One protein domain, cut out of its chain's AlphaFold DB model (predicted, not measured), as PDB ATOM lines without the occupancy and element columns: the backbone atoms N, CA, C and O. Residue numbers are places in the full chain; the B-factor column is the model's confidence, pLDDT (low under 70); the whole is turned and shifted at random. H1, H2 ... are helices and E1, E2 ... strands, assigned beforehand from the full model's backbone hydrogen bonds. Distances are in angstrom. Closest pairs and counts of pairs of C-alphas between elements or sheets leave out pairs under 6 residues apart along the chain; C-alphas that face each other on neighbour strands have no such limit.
ATOM      1  N   TYR A  11     128.271 166.412  53.510       87.69
ATOM      2  CA  TYR A  11     126.822 166.413  53.564       87.69
ATOM      3  C   TYR A  11     126.305 164.979  53.460       87.69
ATOM      4  O   TYR A  11     126.681 164.246  52.551       87.69
ATOM      5  N   ARG A  12     125.437 164.581  54.396       95.19
ATOM      6  CA  ARG A  12     124.858 163.236  54.454       95.19
ATOM      7  C   ARG A  12     123.337 163.306  54.443       95.19
ATOM      8  O   ARG A  12     122.738 164.010  55.255       95.19
ATOM      9  N   ILE A  13     122.716 162.533  53.558       94.94
ATOM     10  CA  ILE A  13     121.267 162.437  53.397       94.94
ATOM     11  C   ILE A  13     120.832 161.005  53.670       94.94
ATOM     12  O   ILE A  13     121.347 160.071  53.067       94.94
ATOM     13  N   VAL A  14     119.842 160.840  54.548       96.50
ATOM     14  CA  VAL A  14     119.217 159.541  54.824       96.50
ATOM     15  C   VAL A  14     117.768 159.582  54.358       96.50
ATOM     16  O   VAL A  14     116.976 160.408  54.824       96.50
ATOM     17  N   ARG A  15     117.400 158.686  53.443       95.69
ATOM     18  CA  ARG A  15     116.041 158.549  52.909       95.69
ATOM     19  C   ARG A  15     115.533 157.142  53.137       95.69
ATOM     20  O   ARG A  15     116.243 156.173  52.916       95.69
ATOM     21  N   LYS A  16     114.275 157.037  53.558       95.50
ATOM     22  CA  LYS A  16     113.585 155.758  53.710       95.50
ATOM     23  C   LYS A  16     112.401 155.705  52.755       95.50
ATOM     24  O   LYS A  16     111.494 156.531  52.857       95.50
ATOM     25  N   VAL A  17     112.404 154.733  51.852       93.19
ATOM     26  CA  VAL A  17     111.316 154.469  50.908       93.19
ATOM     27  C   VAL A  17     110.363 153.467  51.550       93.19
ATOM     28  O   VAL A  17     110.713 152.315  51.778       93.19
ATOM     29  N   LEU A  18     109.153 153.921  51.880       90.81
ATOM     30  CA  LEU A  18     108.148 153.112  52.587       90.81
ATOM     31  C   LEU A  18     107.215 152.331  51.651       90.81
ATOM     32  O   LEU A  18     106.394 151.555  52.120       90.81
ATOM     33  N   THR A  19     107.296 152.570  50.341       88.12
ATOM     34  CA  THR A  19     106.426 151.942  49.333       88.12
ATOM     35  C   THR A  19     106.928 150.577  48.860       88.12
ATOM     36  O   THR A  19     106.301 149.971  47.996       88.12
ATOM     37  N   THR A  20     108.058 150.106  49.386       87.81
ATOM     38  CA  THR A  20     108.642 148.787  49.113       87.81
ATOM     39  C   THR A  20     108.498 147.888  50.340       87.81
ATOM     40  O   THR A  20     108.461 148.379  51.468       87.81
ATOM     41  N   GLU A  21     108.458 146.573  50.126       85.31
ATOM     42  CA  GLU A  21     108.515 145.571  51.194       85.31
ATOM     43  C   GLU A  21     109.693 144.618  50.909       85.31
ATOM     44  O   GLU A  21     109.634 143.891  49.913       85.31
ATOM     45  N   PRO A  22     110.768 144.636  51.724       86.06
ATOM     46  CA  PRO A  22     110.969 145.511  52.884       86.06
ATOM     47  C   PRO A  22     111.185 146.993  52.495       86.06
ATOM     48  O   PRO A  22     111.583 147.293  51.362       86.06
ATOM     49  N   PRO A  23     110.950 147.948  53.417       94.00
ATOM     50  CA  PRO A  23     111.292 149.350  53.194       94.00
ATOM     51  C   PRO A  23     112.787 149.525  52.911       94.00
ATOM     52  O   PRO A  23     113.616 149.034  53.679       94.00
ATOM     53  N   LEU A  24     113.127 150.263  51.855       96.69
ATOM     54  CA  LEU A  24     114.520 150.538  51.492       96.69
ATOM     55  C   LEU A  24     115.043 151.780  52.213       96.69
ATOM     56  O   LEU A  24     114.296 152.736  52.450       96.69
ATOM     57  N   VAL A  25     116.333 151.778  52.542       97.50
ATOM     58  CA  VAL A  25     117.038 152.932  53.107       97.50
ATOM     59  C   VAL A  25     118.182 153.298  52.176       97.50
ATOM     60  O   VAL A  25     118.917 152.426  51.744       97.50
ATOM     61  N   PHE A  26     118.313 154.581  51.874       97.50
ATOM     62  CA  PHE A  26     119.437 155.130  51.133       97.50
ATOM     63  C   PHE A  26     120.135 156.157  52.010       97.50
ATOM     64  O   PHE A  26     119.529 157.159  52.404       97.50
ATOM     65  N   THR A  27     121.400 155.910  52.298       98.12
ATOM     66  CA  THR A  27     122.298 156.811  53.000       98.12
ATOM     67  C   THR A  27     123.342 157.278  52.001       98.12
ATOM     68  O   THR A  27     124.271 156.542  51.675       98.12
ATOM     69  N   VAL A  28     123.169 158.508  51.513       97.75
ATOM     70  CA  VAL A  28     124.104 159.141  50.583       97.75
ATOM     71  C   VAL A  28     124.993 160.117  51.334       97.75
ATOM     72  O   VAL A  28     124.495 160.968  52.072       97.75
ATOM     73  N   GLU A  29     126.297 160.018  51.133       97.69
ATOM     74  CA  GLU A  29     127.287 160.967  51.627       97.69
ATOM     75  C   GLU A  29     128.018 161.621  50.462       97.69
ATOM     76  O   GLU A  29     128.464 160.941  49.545       97.69
ATOM     77  N   ILE A  30     128.158 162.944  50.519       96.44
ATOM     78  CA  ILE A  30     128.973 163.719  49.591       96.44
ATOM     79  C   ILE A  30     129.998 164.495  50.404       96.44
ATOM     80  O   ILE A  30     129.640 165.238  51.321       96.44
ATOM     81  N   ARG A  31     131.277 164.329  50.071       95.62
ATOM     82  CA  ARG A  31     132.399 164.929  50.799       95.62
ATOM     83  C   ARG A  31     133.328 165.651  49.833       95.62
ATOM     84  O   ARG A  31     133.707 165.083  48.815       95.62
ATOM     85  N   TYR A  32     133.712 166.878  50.176       95.19
ATOM     86  CA  TYR A  32     134.783 167.597  49.493       95.19
ATOM     87  C   TYR A  32     136.138 167.210  50.088       95.19
ATOM     88  O   TYR A  32     136.327 167.247  51.306       95.19
ATOM     89  N   HIS A  33     137.094 166.886  49.223       92.19
ATOM     90  CA  HIS A  33     138.456 166.514  49.586       92.19
ATOM     91  C   HIS A  33     139.419 167.602  49.100       92.19
ATOM     92  O   HIS A  33     139.679 167.702  47.898       92.19
ATOM     93  N   PRO A  34     139.955 168.441  50.004       89.81
ATOM     94  CA  PRO A  34     140.780 169.583  49.614       89.81
ATOM     95  C   PRO A  34     142.150 169.182  49.047       89.81
ATOM     96  O   PRO A  34     142.700 169.927  48.244       89.81
ATOM     97  N   GLU A  35     142.687 168.025  49.448       89.94
ATOM     98  CA  GLU A  35     143.978 167.497  48.967       89.94
ATOM     99  C   GLU A  35     143.933 167.175  47.463       89.94
ATOM    100  O   GLU A  35     144.900 167.412  46.742       89.94
ATOM    101  N   ASP A  36     142.778 166.701  46.988       90.38
ATOM    102  CA  ASP A  36     142.554 166.272  45.604       90.38
ATOM    103  C   ASP A  36     141.711 167.276  44.800       90.38
ATOM    104  O   ASP A  36     141.495 167.098  43.603       90.38
ATOM    105  N   ASN A  37     141.226 168.336  45.457       90.81
ATOM    106  CA  ASN A  37     140.321 169.340  44.903       90.81
ATOM    107  C   ASN A  37     139.116 168.728  44.156       90.81
ATOM    108  O   ASN A  37     138.811 169.110  43.027       90.81
ATOM    109  N   GLY A  38     138.417 167.794  44.799       94.06
ATOM    110  CA  GLY A  38     137.232 167.160  44.223       94.06
ATOM    111  C   GLY A  38     136.267 166.628  45.273       94.06
ATOM    112  O   GLY A  38     136.448 166.826  46.476       94.06
ATOM    113  N   TYR A  39     135.203 165.994  44.800       96.38
ATOM    114  CA  TYR A  39     134.104 165.489  45.608       96.38
ATOM    115  C   TYR A  39     133.996 163.977  45.460       96.38
ATOM    116  O   TYR A  39     134.013 163.451  44.350       96.38
ATOM    117  N   SER A  40     133.816 163.279  46.578       97.06
ATOM    118  CA  SER A  40     133.334 161.901  46.576       97.06
ATOM    119  C   SER A  40     131.842 161.874  46.862       97.06
ATOM    120  O   SER A  40     131.385 162.620  47.729       97.06
ATOM    121  N   ALA A  41     131.116 160.970  46.216       97.94
ATOM    122  CA  ALA A  41     129.720 160.677  46.493       97.94
ATOM    123  C   ALA A  41     129.552 159.162  46.691       97.94
ATOM    124  O   ALA A  41     130.038 158.374  45.883       97.94
ATOM    125  N   GLU A  42     128.892 158.749  47.771       98.25
ATOM    126  CA  GLU A  42     128.753 157.341  48.157       98.25
ATOM    127  C   GLU A  42     127.321 157.036  48.601       98.25
ATOM    128  O   GLU A  42     126.733 157.817  49.345       98.25
ATOM    129  N   CYS A  43     126.768 155.898  48.175       98.00
ATOM    130  CA  CYS A  43     125.527 155.326  48.695       98.00
ATOM    131  C   CYS A  43     125.844 154.022  49.437       98.00
ATOM    132  O   CYS A  43     126.092 152.990  48.807       98.00
ATOM    133  N   PHE A  44     125.800 154.058  50.771       97.44
ATOM    134  CA  PHE A  44     126.331 152.979  51.609       97.44
ATOM    135  C   PHE A  44     125.613 151.639  51.421       97.44
ATOM    136  O   PHE A  44     126.265 150.604  51.354       97.44
ATOM    137  N   GLU A  45     124.284 151.627  51.308       97.00
ATOM    138  CA  GLU A  45     123.519 150.377  51.216       97.00
ATOM    139  C   GLU A  45     123.751 149.621  49.905       97.00
ATOM    140  O   GLU A  45     123.488 148.426  49.847       97.00
ATOM    141  N   MET A  46     124.244 150.303  48.868       96.06
ATOM    142  CA  MET A  46     124.579 149.692  47.579       96.06
ATOM    143  C   MET A  46     126.083 149.545  47.356       96.06
ATOM    144  O   MET A  46     126.477 149.100  46.281       96.06
ATOM    145  N   GLU A  47     126.910 149.967  48.321       95.81
ATOM    146  CA  GLU A  47     128.369 150.066  48.169       95.81
ATOM    147  C   GLU A  47     128.772 150.812  46.876       95.81
ATOM    148  O   GLU A  47     129.790 150.527  46.247       95.81
ATOM    149  N   ALA A  48     127.933 151.766  46.452       97.38
ATOM    150  CA  ALA A  48     128.126 152.533  45.232       97.38
ATOM    151  C   ALA A  48     128.925 153.793  45.551       97.38
ATOM    152  O   ALA A  48     128.568 154.544  46.457       97.38
ATOM    153  N   PHE A  49     129.983 154.038  44.783       97.88
ATOM    154  CA  PHE A  49     130.902 155.147  44.993       97.88
ATOM    155  C   PHE A  49     131.252 155.810  43.666       97.88
ATOM    156  O   PHE A  49     131.481 155.131  42.663       97.88
ATOM    157  N   ALA A  50     131.365 157.133  43.688       98.19
ATOM    158  CA  ALA A  50     131.836 157.924  42.569       98.19
ATOM    159  C   ALA A  50     132.665 159.131  43.019       98.19
ATOM    160  O   ALA A  50     132.585 159.600  44.157       98.19
ATOM    161  N   TRP A  51     133.450 159.648  42.078       97.94
ATOM    162  CA  TRP A  51     134.244 160.861  42.215       97.94
ATOM    163  C   TRP A  51     133.834 161.884  41.157       97.94
ATOM    164  O   TRP A  51     133.441 161.492  40.060       97.94
ATOM    165  N   GLY A  52     133.979 163.173  41.451       97.38
ATOM    166  CA  GLY A  52     133.865 164.254  40.473       97.38
ATOM    167  C   GLY A  52     134.724 165.459  40.854       97.38
ATOM    168  O   GLY A  52     135.026 165.676  42.027       97.38
ATOM    169  N   GLU A  53     135.115 166.270  39.875       95.75
ATOM    170  CA  GLU A  53     135.847 167.526  40.103       95.75
ATOM    171  C   GLU A  53     134.932 168.609  40.705       95.75
ATOM    172  O   GLU A  53     135.389 169.581  41.311       95.75
ATOM    173  N   SER A  54     133.615 168.426  40.587       94.06
ATOM    174  CA  SER A  54     132.584 169.274  41.181       94.06
ATOM    175  C   SER A  54     131.537 168.460  41.942       94.06
ATOM    176  O   SER A  54     131.438 167.244  41.785       94.06
ATOM    177  N   TYR A  55     130.732 169.146  42.760       93.69
ATOM    178  CA  TYR A  55     129.598 168.532  43.454       93.69
ATOM    179  C   TYR A  55     128.628 167.872  42.465       93.69
ATOM    180  O   TYR A  55     128.264 166.714  42.651       93.69
ATOM    181  N   ASP A  56     128.240 168.597  41.409       95.38
ATOM    182  CA  ASP A  56     127.261 168.116  40.431       95.38
ATOM    183  C   ASP A  56     127.787 166.894  39.674       95.38
ATOM    184  O   ASP A  56     127.069 165.910  39.537       95.38
ATOM    185  N   GLU A  57     129.062 166.910  39.281       97.38
ATOM    186  CA  GLU A  57     129.697 165.775  38.607       97.38
ATOM    187  C   GLU A  57     129.780 164.538  39.513       97.38
ATOM    188  O   GLU A  57     129.474 163.433  39.074       97.38
ATOM    189  N   ALA A  58     130.147 164.696  40.789       97.38
ATOM    190  CA  ALA A  58     130.189 163.568  41.720       97.38
ATOM    191  C   ALA A  58     128.793 162.961  41.938       97.38
ATOM    192  O   ALA A  58     128.655 161.741  42.030       97.38
ATOM    193  N   VAL A  59     127.754 163.804  41.988       97.25
ATOM    194  CA  VAL A  59     126.355 163.364  42.072       97.25
ATOM    195  C   VAL A  59     125.930 162.620  40.810       97.25
ATOM    196  O   VAL A  59     125.371 161.535  40.926       97.25
ATOM    197  N   GLU A  60     126.183 163.174  39.624       98.06
ATOM    198  CA  GLU A  60     125.846 162.541  38.340       98.06
ATOM    199  C   GLU A  60     126.544 161.187  38.198       98.06
ATOM    200  O   GLU A  60     125.882 160.171  37.989       98.06
ATOM    201  N   ASN A  61     127.848 161.140  38.470       98.44
ATOM    202  CA  ASN A  61     128.613 159.900  38.420       98.44
ATOM    203  C   ASN A  61     128.099 158.860  39.433       98.44
ATOM    204  O   ASN A  61     128.061 157.671  39.122       98.44
ATOM    205  N   LEU A  62     127.676 159.269  40.639       98.50
ATOM    206  CA  LEU A  62     127.084 158.339  41.608       98.50
ATOM    207  C   LEU A  62     125.760 157.766  41.095       98.50
ATOM    208  O   LEU A  62     125.525 156.564  41.227       98.50
ATOM    209  N   LEU A  63     124.894 158.608  40.526       98.38
ATOM    210  CA  LEU A  63     123.607 158.173  39.987       98.38
ATOM    211  C   LEU A  63     123.803 157.155  38.855       98.38
ATOM    212  O   LEU A  63     123.142 156.114  38.865       98.38
ATOM    213  N   ASP A  64     124.759 157.400  37.958       98.25
ATOM    214  CA  ASP A  64     125.136 156.472  36.889       98.25
ATOM    215  C   ASP A  64     125.630 155.128  37.440       98.25
ATOM    216  O   ASP A  64     125.171 154.066  37.006       98.25
ATOM    217  N   VAL A  65     126.517 155.150  38.442       98.19
ATOM    218  CA  VAL A  65     127.015 153.928  39.096       98.19
ATOM    219  C   VAL A  65     125.874 153.152  39.749       98.19
ATOM    220  O   VAL A  65     125.786 151.938  39.574       98.19
ATOM    221  N   MET A  66     124.971 153.824  40.467       98.38
ATOM    222  CA  MET A  66     123.827 153.178  41.115       98.38
ATOM    223  C   MET A  66     122.881 152.517  40.104       98.38
ATOM    224  O   MET A  66     122.387 151.418  40.360       98.38
ATOM    225  N   ILE A  67     122.640 153.157  38.956       98.31
ATOM    226  CA  ILE A  67     121.829 152.584  37.872       98.31
ATOM    227  C   ILE A  67     122.544 151.373  37.263       98.31
ATOM    228  O   ILE A  67     121.937 150.309  37.151       98.31
ATOM    229  N   GLY A  68     123.835 151.491  36.946       97.88
ATOM    230  CA  GLY A  68     124.617 150.377  36.407       97.88
ATOM    231  C   GLY A  68     124.680 149.183  37.365       97.88
ATOM    232  O   GLY A  68     124.511 148.037  36.950       97.88
ATOM    233  N   PHE A  69     124.841 149.432  38.666       97.69
ATOM    234  CA  PHE A  69     124.782 148.390  39.694       97.69
ATOM    235  C   PHE A  69     123.402 147.742  39.743       97.69
ATOM    236  O   PHE A  69     123.309 146.518  39.779       97.69
ATOM    237  N   ALA A  70     122.328 148.532  39.691       98.00
ATOM    238  CA  ALA A  70     120.968 148.010  39.667       98.00
ATOM    239  C   ALA A  70     120.727 147.057  38.481       98.00
ATOM    240  O   ALA A  70     120.126 145.998  38.665       98.00
ATOM    241  N   GLU A  71     121.231 147.395  37.290       97.81
ATOM    242  CA  GLU A  71     121.155 146.533  36.103       97.81
ATOM    243  C   GLU A  71     121.899 145.206  36.302       97.81
ATOM    244  O   GLU A  71     121.349 144.140  36.009       97.81
ATOM    245  N   VAL A  72     123.130 145.259  36.820       97.25
ATOM    246  CA  VAL A  72     123.953 144.063  37.065       97.25
ATOM    247  C   VAL A  72     123.328 143.173  38.136       97.25
ATOM    248  O   VAL A  72     123.146 141.986  37.889       97.25
ATOM    249  N   ILE A  73     122.918 143.740  39.274       96.94
ATOM    250  CA  ILE A  73     122.288 143.020  40.393       96.94
ATOM    251  C   ILE A  73     121.064 142.229  39.918       96.94
ATOM    252  O   ILE A  73     120.920 141.043  40.216       96.94
ATOM    253  N   VAL A  74     120.169 142.877  39.165       97.06
ATOM    254  CA  VAL A  74     118.943 142.226  38.685       97.06
ATOM    255  C   VAL A  74     119.272 141.124  37.681       97.06
ATOM    256  O   VAL A  74     118.736 140.021  37.785       97.06
ATOM    257  N   LYS A  75     120.192 141.385  36.748       97.31
ATOM    258  CA  LYS A  75     120.613 140.399  35.750       97.31
ATOM    259  C   LYS A  75     121.312 139.191  36.375       97.31
ATOM    260  O   LYS A  75     121.063 138.061  35.960       97.31
ATOM    261  N   ASP A  76     122.164 139.401  37.370       96.50
ATOM    262  CA  ASP A  76     122.867 138.317  38.053       96.50
ATOM    263  C   ASP A  76     121.896 137.451  38.861       96.50
ATOM    264  O   ASP A  76     121.984 136.223  38.806       96.50
ATOM    265  N   ALA A  77     120.898 138.054  39.514       96.31
ATOM    266  CA  ALA A  77     119.835 137.311  40.188       96.31
ATOM    267  C   ALA A  77     118.996 136.451  39.217       96.31
ATOM    268  O   ALA A  77     118.564 135.354  39.576       96.31
ATOM    269  N   GLU A  78     118.787 136.909  37.977       95.69
ATOM    270  CA  GLU A  78     118.133 136.117  36.924       95.69
ATOM    271  C   GLU A  78     119.007 134.950  36.436       95.69
ATOM    272  O   GLU A  78     118.502 133.850  36.200       95.69
ATOM    273  N   LEU A  79     120.317 135.173  36.287       97.00
ATOM    274  CA  LEU A  79     121.274 134.157  35.836       97.00
ATOM    275  C   LEU A  79     121.548 133.094  36.907       97.00
ATOM    276  O   LEU A  79     121.758 131.920  36.582       97.00
ATOM    277  N   TYR A  80     121.520 133.486  38.179       96.00
ATOM    278  CA  TYR A  80     121.866 132.640  39.315       96.00
ATOM    279  C   TYR A  80     120.754 132.627  40.379       96.00
ATOM    280  O   TYR A  80     121.010 132.945  41.538       96.00
ATOM    281  N   PRO A  81     119.532 132.154  40.062       93.69
ATOM    282  CA  PRO A  81     118.352 132.283  40.935       93.69
ATOM    283  C   PRO A  81     118.425 131.481  42.247       93.69
ATOM    284  O   PRO A  81     117.532 131.557  43.087       93.69
ATOM    285  N   HIS A  82     119.459 130.657  42.409       94.25
ATOM    286  CA  HIS A  82     119.720 129.864  43.609       94.25
ATOM    287  C   HIS A  82     120.713 130.541  44.563       94.25
ATOM    288  O   HIS A  82     120.882 130.069  45.688       94.25
ATOM    289  N   LEU A  83     121.379 131.613  44.124       92.75
ATOM    290  CA  LEU A  83     122.251 132.423  44.960       92.75
ATOM    291  C   LEU A  83     121.431 133.583  45.543       92.75
ATOM    292  O   LEU A  83     120.771 134.296  44.790       92.75
ATOM    293  N   PRO A  84     121.425 133.771  46.873       91.00
ATOM    294  CA  PRO A  84     120.779 134.928  47.475       91.00
ATOM    295  C   PRO A  84     121.458 136.219  47.014       91.00
ATOM    296  O   PRO A  84     122.672 136.340  47.150       91.00
ATOM    297  N   GLU A  85     120.666 137.183  46.547       93.38
ATOM    298  CA  GLU A  85     121.125 138.531  46.202       93.38
ATOM    299  C   GLU A  85     120.478 139.547  47.164       93.38
ATOM    300  O   GLU A  85     119.315 139.923  46.976       93.38
ATOM    301  N   PRO A  86     121.169 139.952  48.248       92.56
ATOM    302  CA  PRO A  86     120.616 140.848  49.266       92.56
ATOM    303  C   PRO A  86     120.207 142.222  48.727       92.56
ATOM    304  O   PRO A  86     119.295 142.844  49.276       92.56
ATOM    305  N   LEU A  87     120.857 142.693  47.658       94.94
ATOM    306  CA  LEU A  87     120.603 144.003  47.062       94.94
ATOM    307  C   LEU A  87     119.532 143.963  45.970       94.94
ATOM    308  O   LEU A  87     119.208 145.000  45.389       94.94
ATOM    309  N   LEU A  88     118.918 142.802  45.718       95.62
ATOM    310  CA  LEU A  88     117.943 142.631  44.642       95.62
ATOM    311  C   LEU A  88     116.796 143.645  44.721       95.62
ATOM    312  O   LEU A  88     116.410 144.226  43.709       95.62
ATOM    313  N   HIS A  89     116.280 143.906  45.923       95.44
ATOM    314  CA  HIS A  89     115.201 144.875  46.119       95.44
ATOM    315  C   HIS A  89     115.621 146.312  45.776       95.44
ATOM    316  O   HIS A  89     114.801 147.071  45.260       95.44
ATOM    317  N   TYR A  90     116.888 146.676  46.007       96.75
ATOM    318  CA  TYR A  90     117.439 147.971  45.604       96.75
ATOM    319  C   TYR A  90     117.530 148.071  44.086       96.75
ATOM    320  O   TYR A  90     117.008 149.026  43.509       96.75
ATOM    321  N   GLY A  91     118.114 147.056  43.442       96.56
ATOM    322  CA  GLY A  91     118.233 147.012  41.986       96.56
ATOM    323  C   GLY A  91     116.869 147.105  41.299       96.56
ATOM    324  O   GLY A  91     116.636 147.987  40.475       96.56
ATOM    325  N   GLN A  92     115.914 146.273  41.718       96.50
ATOM    326  CA  GLN A  92     114.547 146.284  41.189       96.50
ATOM    327  C   GLN A  92     113.855 147.637  41.373       96.50
ATOM    328  O   GLN A  92     113.210 148.128  40.447       96.50
ATOM    329  N   PHE A  93     113.983 148.249  42.554       97.25
ATOM    330  CA  PHE A  93     113.384 149.552  42.823       97.25
ATOM    331  C   PHE A  93     113.966 150.642  41.919       97.25
ATOM    332  O   PHE A  93     113.202 151.398  41.318       97.25
ATOM    333  N   ILE A  94     115.294 150.706  41.786       97.25
ATOM    334  CA  ILE A  94     115.973 151.718  40.968       97.25
ATOM    335  C   ILE A  94     115.579 151.579  39.498       97.25
ATOM    336  O   ILE A  94     115.169 152.568  38.887       97.25
ATOM    337  N   LEU A  95     115.602 150.362  38.944       97.12
ATOM    338  CA  LEU A  95     115.174 150.134  37.561       97.12
ATOM    339  C   LEU A  95     113.694 150.485  37.351       97.12
ATOM    340  O   LEU A  95     113.331 151.050  36.318       97.12
ATOM    341  N   ALA A  96     112.836 150.226  38.342       96.62
ATOM    342  CA  ALA A  96     111.415 150.565  38.274       96.62
ATOM    343  C   ALA A  96     111.139 152.082  38.252       96.62
ATOM    344  O   ALA A  96     110.082 152.500  37.771       96.62
ATOM    345  N   LEU A  97     112.063 152.928  38.730       96.12
ATOM    346  CA  LEU A  97     111.929 154.384  38.590       96.12
ATOM    347  C   LEU A  97     111.953 154.797  37.111       96.12
ATOM    348  O   LEU A  97     111.191 155.685  36.702       96.12
ATOM    349  N   GLY A  98     112.799 154.140  36.312       92.81
ATOM    350  CA  GLY A  98     112.932 154.352  34.871       92.81
ATOM    351  C   GLY A  98     113.515 155.712  34.475       92.81
ATOM    352  O   GLY A  98     113.426 156.089  33.309       92.81
ATOM    353  N   SER A  99     114.056 156.482  35.425       93.88
ATOM    354  CA  SER A  99     114.823 157.691  35.124       93.88
ATOM    355  C   SER A  99     115.772 158.075  36.254       93.88
ATOM    356  O   SER A  99     115.423 158.011  37.436       93.88
ATOM    357  N   GLU A 100     116.945 158.567  35.864       95.56
ATOM    358  CA  GLU A 100     117.941 159.146  36.766       95.56
ATOM    359  C   GLU A 100     117.365 160.333  37.559       95.56
ATOM    360  O   GLU A 100     117.533 160.417  38.771       95.56
ATOM    361  N   GLU A 101     116.561 161.193  36.919       96.75
ATOM    362  CA  GLU A 101     115.911 162.335  37.582       96.75
ATOM    363  C   GLU A 101     115.029 161.907  38.771       96.75
ATOM    364  O   GLU A 101     114.975 162.578  39.806       96.75
ATOM    365  N   LYS A 102     114.313 160.781  38.652       96.81
ATOM    366  CA  LYS A 102     113.501 160.257  39.755       96.81
ATOM    367  C   LYS A 102     114.375 159.670  40.852       96.81
ATOM    368  O   LYS A 102     114.044 159.861  42.019       96.81
ATOM    369  N   LEU A 103     115.470 158.997  40.496       97.25
ATOM    370  CA  LEU A 103     116.438 158.500  41.470       97.25
ATOM    371  C   LEU A 103     117.034 159.663  42.267       97.25
ATOM    372  O   LEU A 103     116.937 159.666  43.493       97.25
ATOM    373  N   ARG A 104     117.507 160.711  41.584       97.25
ATOM    374  CA  ARG A 104     117.994 161.952  42.202       97.25
ATOM    375  C   ARG A 104     116.979 162.521  43.204       97.25
ATOM    376  O   ARG A 104     117.315 162.771  44.361       97.25
ATOM    377  N   LYS A 105     115.701 162.620  42.810       96.50
ATOM    378  CA  LYS A 105     114.605 163.076  43.690       96.50
ATOM    379  C   LYS A 105     114.380 162.175  44.906       96.50
ATOM    380  O   LYS A 105     114.126 162.692  45.993       96.50
ATOM    381  N   VAL A 106     114.446 160.852  44.739       95.62
ATOM    382  CA  VAL A 106     114.310 159.890  45.846       95.62
ATOM    383  C   VAL A 106     115.442 160.063  46.854       95.62
ATOM    384  O   VAL A 106     115.178 160.066  48.057       95.62
ATOM    385  N   LEU A 107     116.671 160.254  46.373       95.31
ATOM    386  CA  LEU A 107     117.857 160.458  47.205       95.31
ATOM    387  C   LEU A 107     117.892 161.857  47.840       95.31
ATOM    388  O   LEU A 107     118.495 162.044  48.893       95.31
ATOM    389  N   GLY A 108     117.155 162.824  47.285       92.94
ATOM    390  CA  GLY A 108     117.104 164.200  47.778       92.94
ATOM    391  C   GLY A 108     118.337 165.017  47.397       92.94
ATOM    392  O   GLY A 108     118.736 165.876  48.186       92.94
TER     393      GLY A 108
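Overview. This is residues 11 to 108 of the 109 residues of an uncharacterized protein of Armatimonadetes bacterium (UniProt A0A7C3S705). A twisted wall of four strands has the long helix H1 over one face, two layers in all, and H1 reaches past the sheet. The short helices H2 and H3 pack on H1 through its residues 66 to 77 and 63 to 67, while residues 78 to 84 stick out at one end. The printed part has 98 residues, with E1 E2 E3 E4 H1 H2 H3 along the chain; the sheet is a meander in that order, each strand the antiparallel neighbour of the one before. The class is mixed, helices and strands; the whole is compact, with a radius of gyration of the C-alphas of 14.0 A, yet elongated, spanning 45 by 26 by 20 A.

Along the chain. Find C-alpha 11 at (126.822, 166.413, 53.564), where E1, residues 11 to 17, begins its 19.8 A. E2, residues 24 to 33, runs 28.8 A; E3 is residues 38 to 43 and E4 residues 48 to 52. From C-alpha 55 at (129.598, 168.532, 43.454), H1 runs 36.2 A to residue 79. H2 is residues 88 to 97, and H3, residues 100 to 107, ends at (117.857, 160.458, 47.205).

Arrangement. Look across the sheet for N 13 and O 28 at 2.8 A between E1 and E2, N 31 and O 40 at 2.9 A between E2 and E3, and N 41 and O 50 at 2.9 A between E3 and E4. H1 is on the sheet at a height of 4.8 A, over E4 and, only just, E3, with 3 C-alphas; it runs along the strands, only just, at 29 degrees to E4 on the local plane. H1 and H2 touch at a steep tilt of 60 degrees, closest at the C-alphas of Ala 70 and Gly 91, 3.7 A. H1 and H3 touch about perpendicular at 82 degrees, closest at the C-alphas of Leu 63 and Glu 100, 6.6 A. H2 and H3 only graze the sheet. In H1, H2 and H3 every O i to N i+4 pair is within hydrogen-bond range.

Size, cuts and confidence. The C-alphas farthest apart, of Pro 34 and His 82, are 45.4 A apart. The printed part has no cut, no link is long, and no printed residue is under 70 in pLDDT.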